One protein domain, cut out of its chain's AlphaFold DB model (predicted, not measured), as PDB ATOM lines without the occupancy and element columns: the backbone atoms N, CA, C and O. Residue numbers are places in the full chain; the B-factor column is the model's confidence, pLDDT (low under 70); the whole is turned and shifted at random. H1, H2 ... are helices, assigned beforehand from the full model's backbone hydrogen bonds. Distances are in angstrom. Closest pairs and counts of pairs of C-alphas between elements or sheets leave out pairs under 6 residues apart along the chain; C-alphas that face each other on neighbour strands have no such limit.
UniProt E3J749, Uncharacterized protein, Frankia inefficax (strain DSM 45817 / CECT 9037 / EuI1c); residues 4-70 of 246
ATOM      1  N   ALA A   4      32.454  11.424  36.635       43.84
ATOM      2  CA  ALA A   4      32.998  10.687  37.767       43.84
ATOM      3  C   ALA A   4      33.097   9.167  37.525       43.84
ATOM      4  O   ALA A   4      34.067   8.556  37.953       43.84
ATOM      5  N   THR A   5      32.194   8.538  36.761       47.50
ATOM      6  CA  THR A   5      32.249   7.069  36.591       47.50
ATOM      7  C   THR A   5      33.293   6.570  35.587       47.50
ATOM      8  O   THR A   5      33.524   5.368  35.516       47.50
ATOM      9  N   VAL A   6      33.927   7.444  34.793       50.88
ATOM     10  CA  VAL A   6      34.946   7.016  33.806       50.88
ATOM     11  C   VAL A   6      36.366   7.072  34.383       50.88
ATOM     12  O   VAL A   6      37.254   6.407  33.859       50.88
ATOM     13  N   ARG A   7      36.601   7.821  35.472       45.84
ATOM     14  CA  ARG A   7      37.951   7.986  36.040       45.84
ATOM     15  C   ARG A   7      38.325   6.980  37.133       45.84
ATOM     16  O   ARG A   7      39.514   6.759  37.316       45.84
ATOM     17  N   GLU A   8      37.373   6.341  37.814       51.31
ATOM     18  CA  GLU A   8      37.699   5.459  38.956       51.31
ATOM     19  C   GLU A   8      37.928   3.983  38.606       51.31
ATOM     20  O   GLU A   8      38.567   3.262  39.369       51.31
ATOM     21  N   PHE A   9      37.498   3.518  37.432       50.75
ATOM     22  CA  PHE A   9      37.677   2.124  37.029       50.75
ATOM     23  C   PHE A   9      38.528   2.077  35.764       50.75
ATOM     24  O   PHE A   9      38.032   2.311  34.667       50.75
ATOM     25  N   GLY A  10      39.815   1.743  35.885       78.38
ATOM     26  CA  GLY A  10      40.760   1.632  34.757       78.38
ATOM     27  C   GLY A  10      40.393   0.599  33.674       78.38
ATOM     28  O   GLY A  10      41.201   0.311  32.793       78.38
ATOM     29  N   LYS A  11      39.189   0.017  33.717       84.56
ATOM     30  CA  LYS A  11      38.634  -0.858  32.686       84.56
ATOM     31  C   LYS A  11      37.273  -0.321  32.240       84.56
ATOM     32  O   LYS A  11      36.436  -0.020  33.087       84.56
ATOM     33  N   PRO A  12      37.017  -0.247  30.923       87.50
ATOM     34  CA  PRO A  12      35.721   0.176  30.426       87.50
ATOM     35  C   PRO A  12      34.646  -0.849  30.829       87.50
ATOM     36  O   PRO A  12      34.919  -2.058  30.790       87.50
ATOM     37  N   PRO A  13      33.434  -0.392  31.187       91.88
ATOM     38  CA  PRO A  13      32.401  -1.258  31.739       91.88
ATOM     39  C   PRO A  13      31.942  -2.307  30.720       91.88
ATOM     40  O   PRO A  13      31.906  -2.061  29.504       91.88
ATOM     41  N   ARG A  14      31.600  -3.504  31.205       94.88
ATOM     42  CA  ARG A  14      31.184  -4.647  30.375       94.88
ATOM     43  C   ARG A  14      29.668  -4.790  30.345       94.88
ATOM     44  O   ARG A  14      28.964  -4.507  31.303       94.88
ATOM     45  N   CYS A  15      29.130  -5.270  29.227       94.94
ATOM     46  CA  CYS A  15      27.684  -5.415  29.044       94.94
ATOM     47  C   CYS A  15      27.044  -6.388  30.047       94.94
ATOM     48  O   CYS A  15      25.862  -6.244  30.359       94.94
ATOM     49  N   GLY A  16      27.805  -7.366  30.540       95.00
ATOM     50  CA  GLY A  16      27.388  -8.285  31.597       95.00
ATOM     51  C   GLY A  16      27.037  -7.583  32.908       95.00
ATOM     52  O   GLY A  16      26.074  -7.980  33.552       95.00
ATOM     53  N   GLU A  17      27.716  -6.481  33.242       94.56
ATOM     54  CA  GLU A  17      27.461  -5.688  34.459       94.56
ATOM     55  C   GLU A  17      26.068  -5.036  34.453       94.56
ATOM     56  O   GLU A  17      25.533  -4.678  35.496       94.56
ATOM     57  N   PHE A  18      25.443  -4.926  33.276       93.31
ATOM     58  CA  PHE A  18      24.090  -4.394  33.090       93.31
ATOM     59  C   PHE A  18      23.087  -5.480  32.670       93.31
ATOM     60  O   PHE A  18      22.084  -5.193  32.007       93.31
ATOM     61  N   GLY A  19      23.375  -6.744  32.996       94.56
ATOM     62  CA  GLY A  19      22.483  -7.878  32.751       94.56
ATOM     63  C   GLY A  19      22.404  -8.318  31.287       94.56
ATOM     64  O   GLY A  19      21.376  -8.832  30.844       94.56
ATOM     65  N   GLY A  20      23.427  -8.052  30.468       95.44
ATOM     66  CA  GLY A  20      23.544  -8.668  29.141       95.44
ATOM     67  C   GLY A  20      24.114 -10.075  29.253       95.44
ATOM     68  O   GLY A  20      25.145 -10.237  29.892       95.44
ATOM     69  N   HIS A  21      23.511 -11.059  28.588       97.00
ATOM     70  CA  HIS A  21      23.962 -12.455  28.622       97.00
ATOM     71  C   HIS A  21      24.235 -12.970  27.210       97.00
ATOM     72  O   HIS A  21      23.523 -12.615  26.277       97.00
ATOM     73  N   ASN A  22      25.285 -13.768  27.029       96.19
ATOM     74  CA  ASN A  22      25.598 -14.401  25.751       96.19
ATOM     75  C   ASN A  22      24.620 -15.564  25.454       96.19
ATOM     76  O   ASN A  22      23.768 -15.912  26.268       96.19
ATOM     77  N   LYS A  23      24.759 -16.213  24.288       96.19
ATOM     78  CA  LYS A  23      23.908 -17.359  23.898       96.19
ATOM     79  C   LYS A  23      24.025 -18.581  24.824       96.19
ATOM     80  O   LYS A  23      23.194 -19.473  24.735       96.19
ATOM     81  N   ARG A  24      25.057 -18.639  25.670       96.50
ATOM     82  CA  ARG A  24      25.286 -19.700  26.663       96.50
ATOM     83  C   ARG A  24      24.713 -19.345  28.041       96.50
ATOM     84  O   ARG A  24      24.872 -20.122  28.970       96.50
ATOM     85  N   GLY A  25      24.072 -18.182  28.181       96.75
ATOM     86  CA  GLY A  25      23.533 -17.694  29.451       96.75
ATOM     87  C   GLY A  25      24.560 -17.017  30.361       96.75
ATOM     88  O   GLY A  25      24.195 -16.553  31.433       96.75
ATOM     89  N   GLU A  26      25.826 -16.903  29.955       97.19
ATOM     90  CA  GLU A  26      26.871 -16.262  30.765       97.19
ATOM     91  C   GLU A  26      26.869 -14.733  30.570       97.19
ATOM     92  O   GLU A  26      26.467 -14.253  29.502       97.19
ATOM     93  N   PRO A  27      27.374 -13.937  31.533       97.38
ATOM     94  CA  PRO A  27      27.480 -12.488  31.388       97.38
ATOM     95  C   PRO A  27      28.262 -12.066  30.135       97.38
ATOM     96  O   PRO A  27      29.310 -12.605  29.782       97.38
ATOM     97  N   CYS A  28      27.765 -11.046  29.442       97.38
ATOM     98  CA  CYS A  28      28.366 -10.566  28.208       97.38
ATOM     99  C   CYS A  28      29.693  -9.827  28.461       97.38
ATOM    100  O   CYS A  28      29.705  -8.693  28.937       97.38
ATOM    101  N   GLY A  29      30.810 -10.411  28.023       95.81
ATOM    102  CA  GLY A  29      32.144  -9.803  28.131       95.81
ATOM    103  C   GLY A  29      32.443  -8.656  27.151       95.81
ATOM    104  O   GLY A  29      33.564  -8.153  27.121       95.81
ATOM    105  N   GLN A  30      31.493  -8.230  26.315       95.56
ATOM    106  CA  GLN A  30      31.709  -7.120  25.376       95.56
ATOM    107  C   GLN A  30      31.690  -5.774  26.107       95.56
ATOM    108  O   GLN A  30      30.894  -5.573  27.023       95.56
ATOM    109  N   VAL A  31      32.540  -4.841  25.674       94.50
ATOM    110  CA  VAL A  31      32.575  -3.474  26.212       94.50
ATOM    111  C   VAL A  31      31.274  -2.744  25.870       94.50
ATOM    112  O   VAL A  31      30.728  -2.889  24.769       94.50
ATOM    113  N   VAL A  32      30.756  -1.986  26.832       90.62
ATOM    114  CA  VAL A  32      29.570  -1.151  26.645       90.62
ATOM    115  C   VAL A  32      29.912   0.047  25.767       90.62
ATOM    116  O   VAL A  32      30.979   0.643  25.889       90.62
ATOM    117  N   LEU A  33      29.004   0.407  24.858       84.56
ATOM    118  CA  LEU A  33      29.188   1.602  24.037       84.56
ATOM    119  C   LEU A  33      29.119   2.839  24.942       84.56
ATOM    120  O   LEU A  33      28.199   2.942  25.756       84.56
ATOM    121  N   SER A  34      30.078   3.759  24.807       80.50
ATOM    122  CA  SER A  34      30.167   4.962  25.649       80.50
ATOM    123  C   SER A  34      28.821   5.688  25.728       80.50
ATOM    124  O   SER A  34      28.182   5.920  24.706       80.50
ATOM    125  N   GLY A  35      28.360   5.997  26.942       76.38
ATOM    126  CA  GLY A  35      27.070   6.652  27.176       76.38
ATOM    127  C   GLY A  35      25.841   5.731  27.168       76.38
ATOM    128  O   GLY A  35      24.734   6.229  27.370       76.38
ATOM    129  N   THR A  36      26.006   4.419  26.980       81.88
ATOM    130  CA  THR A  36      24.921   3.419  27.028       81.88
ATOM    131  C   THR A  36      25.139   2.397  28.149       81.88
ATOM    132  O   THR A  36      26.140   2.457  28.855       81.88
ATOM    133  N   LYS A  37      24.197   1.456  28.324       88.38
ATOM    134  CA  LYS A  37      24.316   0.305  29.247       88.38
ATOM    135  C   LYS A  37      24.463  -1.045  28.525       88.38
ATOM    136  O   LYS A  37      24.489  -2.088  29.164       88.38
ATOM    137  N   ARG A  38      24.490  -1.076  27.187       89.94
ATOM    138  CA  ARG A  38      24.487  -2.325  26.399       89.94
ATOM    139  C   ARG A  38      25.581  -2.299  25.332       89.94
ATOM    140  O   ARG A  38      25.927  -1.244  24.805       89.94
ATOM    141  N   CYS A  39      26.143  -3.462  25.000       91.62
ATOM    142  CA  CYS A  39      27.073  -3.584  23.874       91.62
ATOM    143  C   CYS A  39      26.328  -3.583  22.529       91.62
ATOM    144  O   CYS A  39      25.102  -3.708  22.476       91.62
ATOM    145  N   ARG A  40      27.086  -3.542  21.424       90.12
ATOM    146  CA  ARG A  40      26.549  -3.619  20.051       90.12
ATOM    147  C   ARG A  40      25.611  -4.806  19.801       90.12
ATOM    148  O   ARG A  40      24.710  -4.695  18.983       90.12
ATOM    149  N   SER A  41      25.828  -5.926  20.488       91.75
ATOM    150  CA  SER A  41      25.074  -7.169  20.282       91.75
ATOM    151  C   SER A  41      23.821  -7.270  21.156       91.75
ATOM    152  O   SER A  41      22.915  -8.014  20.812       91.75
ATOM    153  N   HIS A  42      23.745  -6.513  22.257       93.00
ATOM    154  CA  HIS A  42      22.605  -6.526  23.189       93.00
ATOM    155  C   HIS A  42      21.798  -5.227  23.192       93.00
ATOM    156  O   HIS A  42      20.860  -5.087  23.970       93.00
ATOM    157  N   GLY A  43      22.151  -4.258  22.346       83.75
ATOM    158  CA  GLY A  43      21.431  -2.990  22.248       83.75
ATOM    159  C   GLY A  43      20.078  -3.079  21.536       83.75
ATOM    160  O   GLY A  43      19.340  -2.099  21.565       83.75
ATOM    161  N   GLY A  44      19.762  -4.200  20.869       85.62
ATOM    162  CA  GLY A  44      18.515  -4.385  20.105       85.62
ATOM    163  C   GLY A  44      18.310  -3.374  18.966       85.62
ATOM    164  O   GLY A  44      17.227  -3.276  18.402       85.62
ATOM    165  N   GLN A  45      19.337  -2.584  18.652       86.25
ATOM    166  CA  GLN A  45      19.321  -1.493  17.686       86.25
ATOM    167  C   GLN A  45      20.540  -1.623  16.783       86.25
ATOM    168  O   GLN A  45      21.579  -2.144  17.199       86.25
ATOM    169  N   SER A  46      20.423  -1.121  15.552       88.38
ATOM    170  CA  SER A  46      21.572  -1.048  14.656       88.38
ATOM    171  C   SER A  46      22.694  -0.240  15.314       88.38
ATOM    172  O   SER A  46      22.461   0.748  16.018       88.38
ATOM    173  N   THR A  47      23.940  -0.647  15.076       85.81
ATOM    174  CA  THR A  47      25.123   0.069  15.579       85.81
ATOM    175  C   THR A  47      25.129   1.534  15.146       85.81
ATOM    176  O   THR A  47      25.574   2.385  15.913       85.81
ATOM    177  N   ALA A  48      24.581   1.834  13.964       88.25
ATOM    178  CA  ALA A  48      24.372   3.190  13.464       88.25
ATOM    179  C   ALA A  48      23.443   4.012  14.375       88.25
ATOM    180  O   ALA A  48      23.838   5.088  14.818       88.25
ATOM    181  N   LYS A  49      22.263   3.485  14.744       89.12
ATOM    182  CA  LYS A  49      21.314   4.189  15.627       89.12
ATOM    183  C   LYS A  49      21.889   4.409  17.026       89.12
ATOM    184  O   LYS A  49      21.685   5.464  17.622       89.12
ATOM    185  N   ILE A  50      22.657   3.446  17.547       87.12
ATOM    186  CA  ILE A  50      23.325   3.616  18.845       87.12
ATOM    187  C   ILE A  50      24.396   4.710  18.764       87.12
ATOM    188  O   ILE A  50      24.420   5.591  19.619       87.12
ATOM    189  N   ARG A  51      25.249   4.698  17.729       88.94
ATOM    190  CA  ARG A  51      26.253   5.754  17.510       88.94
ATOM    191  C   ARG A  51      25.609   7.133  17.391       88.94
ATOM    192  O   ARG A  51      26.089   8.063  18.025       88.94
ATOM    193  N   ALA A  52      24.498   7.246  16.666       92.38
ATOM    194  CA  ALA A  52      23.764   8.501  16.542       92.38
ATOM    195  C   ALA A  52      23.253   9.017  17.899       92.38
ATOM    196  O   ALA A  52      23.421  10.189  18.214       92.38
ATOM    197  N   LYS A  53      22.713   8.148  18.764       90.62
ATOM    198  CA  LYS A  53      22.302   8.542  20.128       90.62
ATOM    199  C   LYS A  53      23.469   9.015  20.996       90.62
ATOM    200  O   LYS A  53      23.318   9.962  21.765       90.62
ATOM    201  N   VAL A  54      24.624   8.360  20.881       89.69
ATOM    202  CA  VAL A  54      25.846   8.792  21.573       89.69
ATOM    203  C   VAL A  54      26.291  10.162  21.064       89.69
ATOM    204  O   VAL A  54      26.649  11.015  21.871       89.69
ATOM    205  N   GLU A  55      26.201  10.401  19.756       92.81
ATOM    206  CA  GLU A  55      26.541  11.684  19.141       92.81
ATOM    207  C   GLU A  55      25.636  12.827  19.612       92.81
ATOM    208  O   GLU A  55      26.120  13.920  19.913       92.81
ATOM    209  N   VAL A  56      24.334  12.565  19.747       93.38
ATOM    210  CA  VAL A  56      23.377  13.513  20.334       93.38
ATOM    211  C   VAL A  56      23.795  13.883  21.751       93.38
ATOM    212  O   VAL A  56      23.931  15.064  22.066       93.38
ATOM    213  N   ARG A  57      24.081  12.887  22.597       91.56
ATOM    214  CA  ARG A  57      24.510  13.141  23.975       91.56
ATOM    215  C   ARG A  57      25.841  13.890  24.037       91.56
ATOM    216  O   ARG A  57      25.979  14.798  24.847       91.56
ATOM    217  N   ARG A  58      26.800  13.546  23.174       91.19
ATOM    218  CA  ARG A  58      28.082  14.256  23.049       91.19
ATOM    219  C   ARG A  58      27.876  15.716  22.652       91.19
ATOM    220  O   ARG A  58      28.534  16.580  23.215       91.19
ATOM    221  N   THR A  59      26.958  15.980  21.723       93.25
ATOM    222  CA  THR A  59      26.605  17.342  21.309       93.25
ATOM    223  C   THR A  59      26.019  18.117  22.488       93.25
ATOM    224  O   THR A  59      26.536  19.171  22.815       93.25
ATOM    225  N   VAL A  60      25.028  17.575  23.198       93.31
ATOM    226  CA  VAL A  60      24.433  18.233  24.381       93.31
ATOM    227  C   VAL A  60      25.472  18.495  25.481       93.31
ATOM    228  O   VAL A  60      25.498  19.577  26.062       93.31
ATOM    229  N   LEU A  61      26.370  17.537  25.723       89.56
ATOM    230  CA  LEU A  61      27.481  17.679  26.668       89.56
ATOM    231  C   LEU A  61      28.472  18.774  26.265       89.56
ATOM    232  O   LEU A  61      28.952  19.497  27.128       89.56
ATOM    233  N   ALA A  62      28.788  18.904  24.975       91.44
ATOM    234  CA  ALA A  62      29.715  19.926  24.488       91.44
ATOM    235  C   ALA A  62      29.192  21.358  24.700       91.44
ATOM    236  O   ALA A  62      29.983  22.294  24.722       91.44
ATOM    237  N   TRP A  63      27.878  21.511  24.864       92.12
ATOM    238  CA  TRP A  63      27.212  22.780  25.156       92.12
ATOM    239  C   TRP A  63      26.961  22.988  26.656       92.12
ATOM    240  O   TRP A  63      26.343  23.978  27.028       92.12
ATOM    241  N   ASP A  64      27.414  22.058  27.503       94.12
ATOM    242  CA  ASP A  64      27.175  22.050  28.951       94.12
ATOM    243  C   ASP A  64      25.680  22.025  29.336       94.12
ATOM    244  O   ASP A  64      25.238  22.606  30.324       94.12
ATOM    245  N   LEU A  65      24.866  21.323  28.535       90.06
ATOM    246  CA  LEU A  65      23.414  21.203  28.731       90.06
ATOM    247  C   LEU A  65      22.986  19.813  29.244       90.06
ATOM    248  O   LEU A  65      21.809  19.454  29.158       90.06
ATOM    249  N   ASP A  66      23.920  19.004  29.766       84.75
ATOM    250  CA  ASP A  66      23.635  17.661  30.313       84.75
ATOM    251  C   ASP A  66      23.011  17.767  31.710       84.75
ATOM    252  O   ASP A  66      23.666  17.582  32.736       84.75
ATOM    253  N   GLN A  67      21.712  18.067  31.758       86.62
ATOM    254  CA  GLN A  67      20.948  17.993  32.998       86.62
ATOM    255  C   GLN A  67      20.587  16.528  33.309       86.62
ATOM    256  O   GLN A  67      19.983  15.864  32.465       86.62
ATOM    257  N   PRO A  68      20.875  16.000  34.518       83.12
ATOM    258  CA  PRO A  68      20.692  14.578  34.835       83.12
ATOM    259  C   PRO A  68      19.269  14.036  34.658       83.12
ATOM    260  O   PRO A  68      19.101  12.827  34.498       83.12
ATOM    261  N   LEU A  69      18.267  14.914  34.739       85.56
ATOM    262  CA  LEU A  69      16.845  14.573  34.709       85.56
ATOM    263  C   LEU A  69      16.183  14.851  33.352       85.56
ATOM    264  O   LEU A  69      15.025  14.483  33.169       85.56
ATOM    265  N   VAL A  70      16.889  15.481  32.410       87.00
ATOM    266  CA  VAL A  70      16.337  15.836  31.098       87.00
ATOM    267  C   VAL A  70      16.863  14.865  30.051       87.00
ATOM    268  O   VAL A  70      18.051  14.541  30.017       87.00
TER     269      VAL A  70
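AT A GLANCE: This is residues 4 to 70 of the 246 residues of an uncharacterized protein of Frankia inefficax (strain DSM 45817 / CECT 9037 / EuI1c) (UniProt E3J749). There is little regular structure here: a long looped stretch, residues 19 to 46, makes one end together with the short helix H2, and one long helix, H3, runs away from it toward the other end. A short helix, H1, lies away from both at the start of the printed part. The printed part has 67 residues with three named helices, H1, H2 and H3 in chain order, and no named strand; the class is all helix, though the helices hold only 24 residues. It is only just loose, close to compact, with a radius of gyration of the C-alphas of 13.4 A, and spans 42 by 29 by 19 A.

IN THESE COORDINATES: H1 is residues 4 to 7, from C-alpha 4 at (32.998, 10.687, 37.767). H2 is residues 15 to 18. H3, residues 47 to 62, measures 22.2 A and ends at C-alpha 62 at (29.715, 19.926, 24.488).

HOW THE PARTS SIT: H1, H2 and H3 are apart from one another. In H3 every O i to N i+4 pair is within hydrogen-bond range; H1 and H2 are too short for such a pair.

THE WHOLE: The C-alphas farthest apart, Arg 24 and Trp 63, are 42.6 A apart. Residues 59 to 64 stand free. The printed part has no cut; the link H2 to H3 is long, with 28 residues. Residues 4 to 9 have pLDDT under 70.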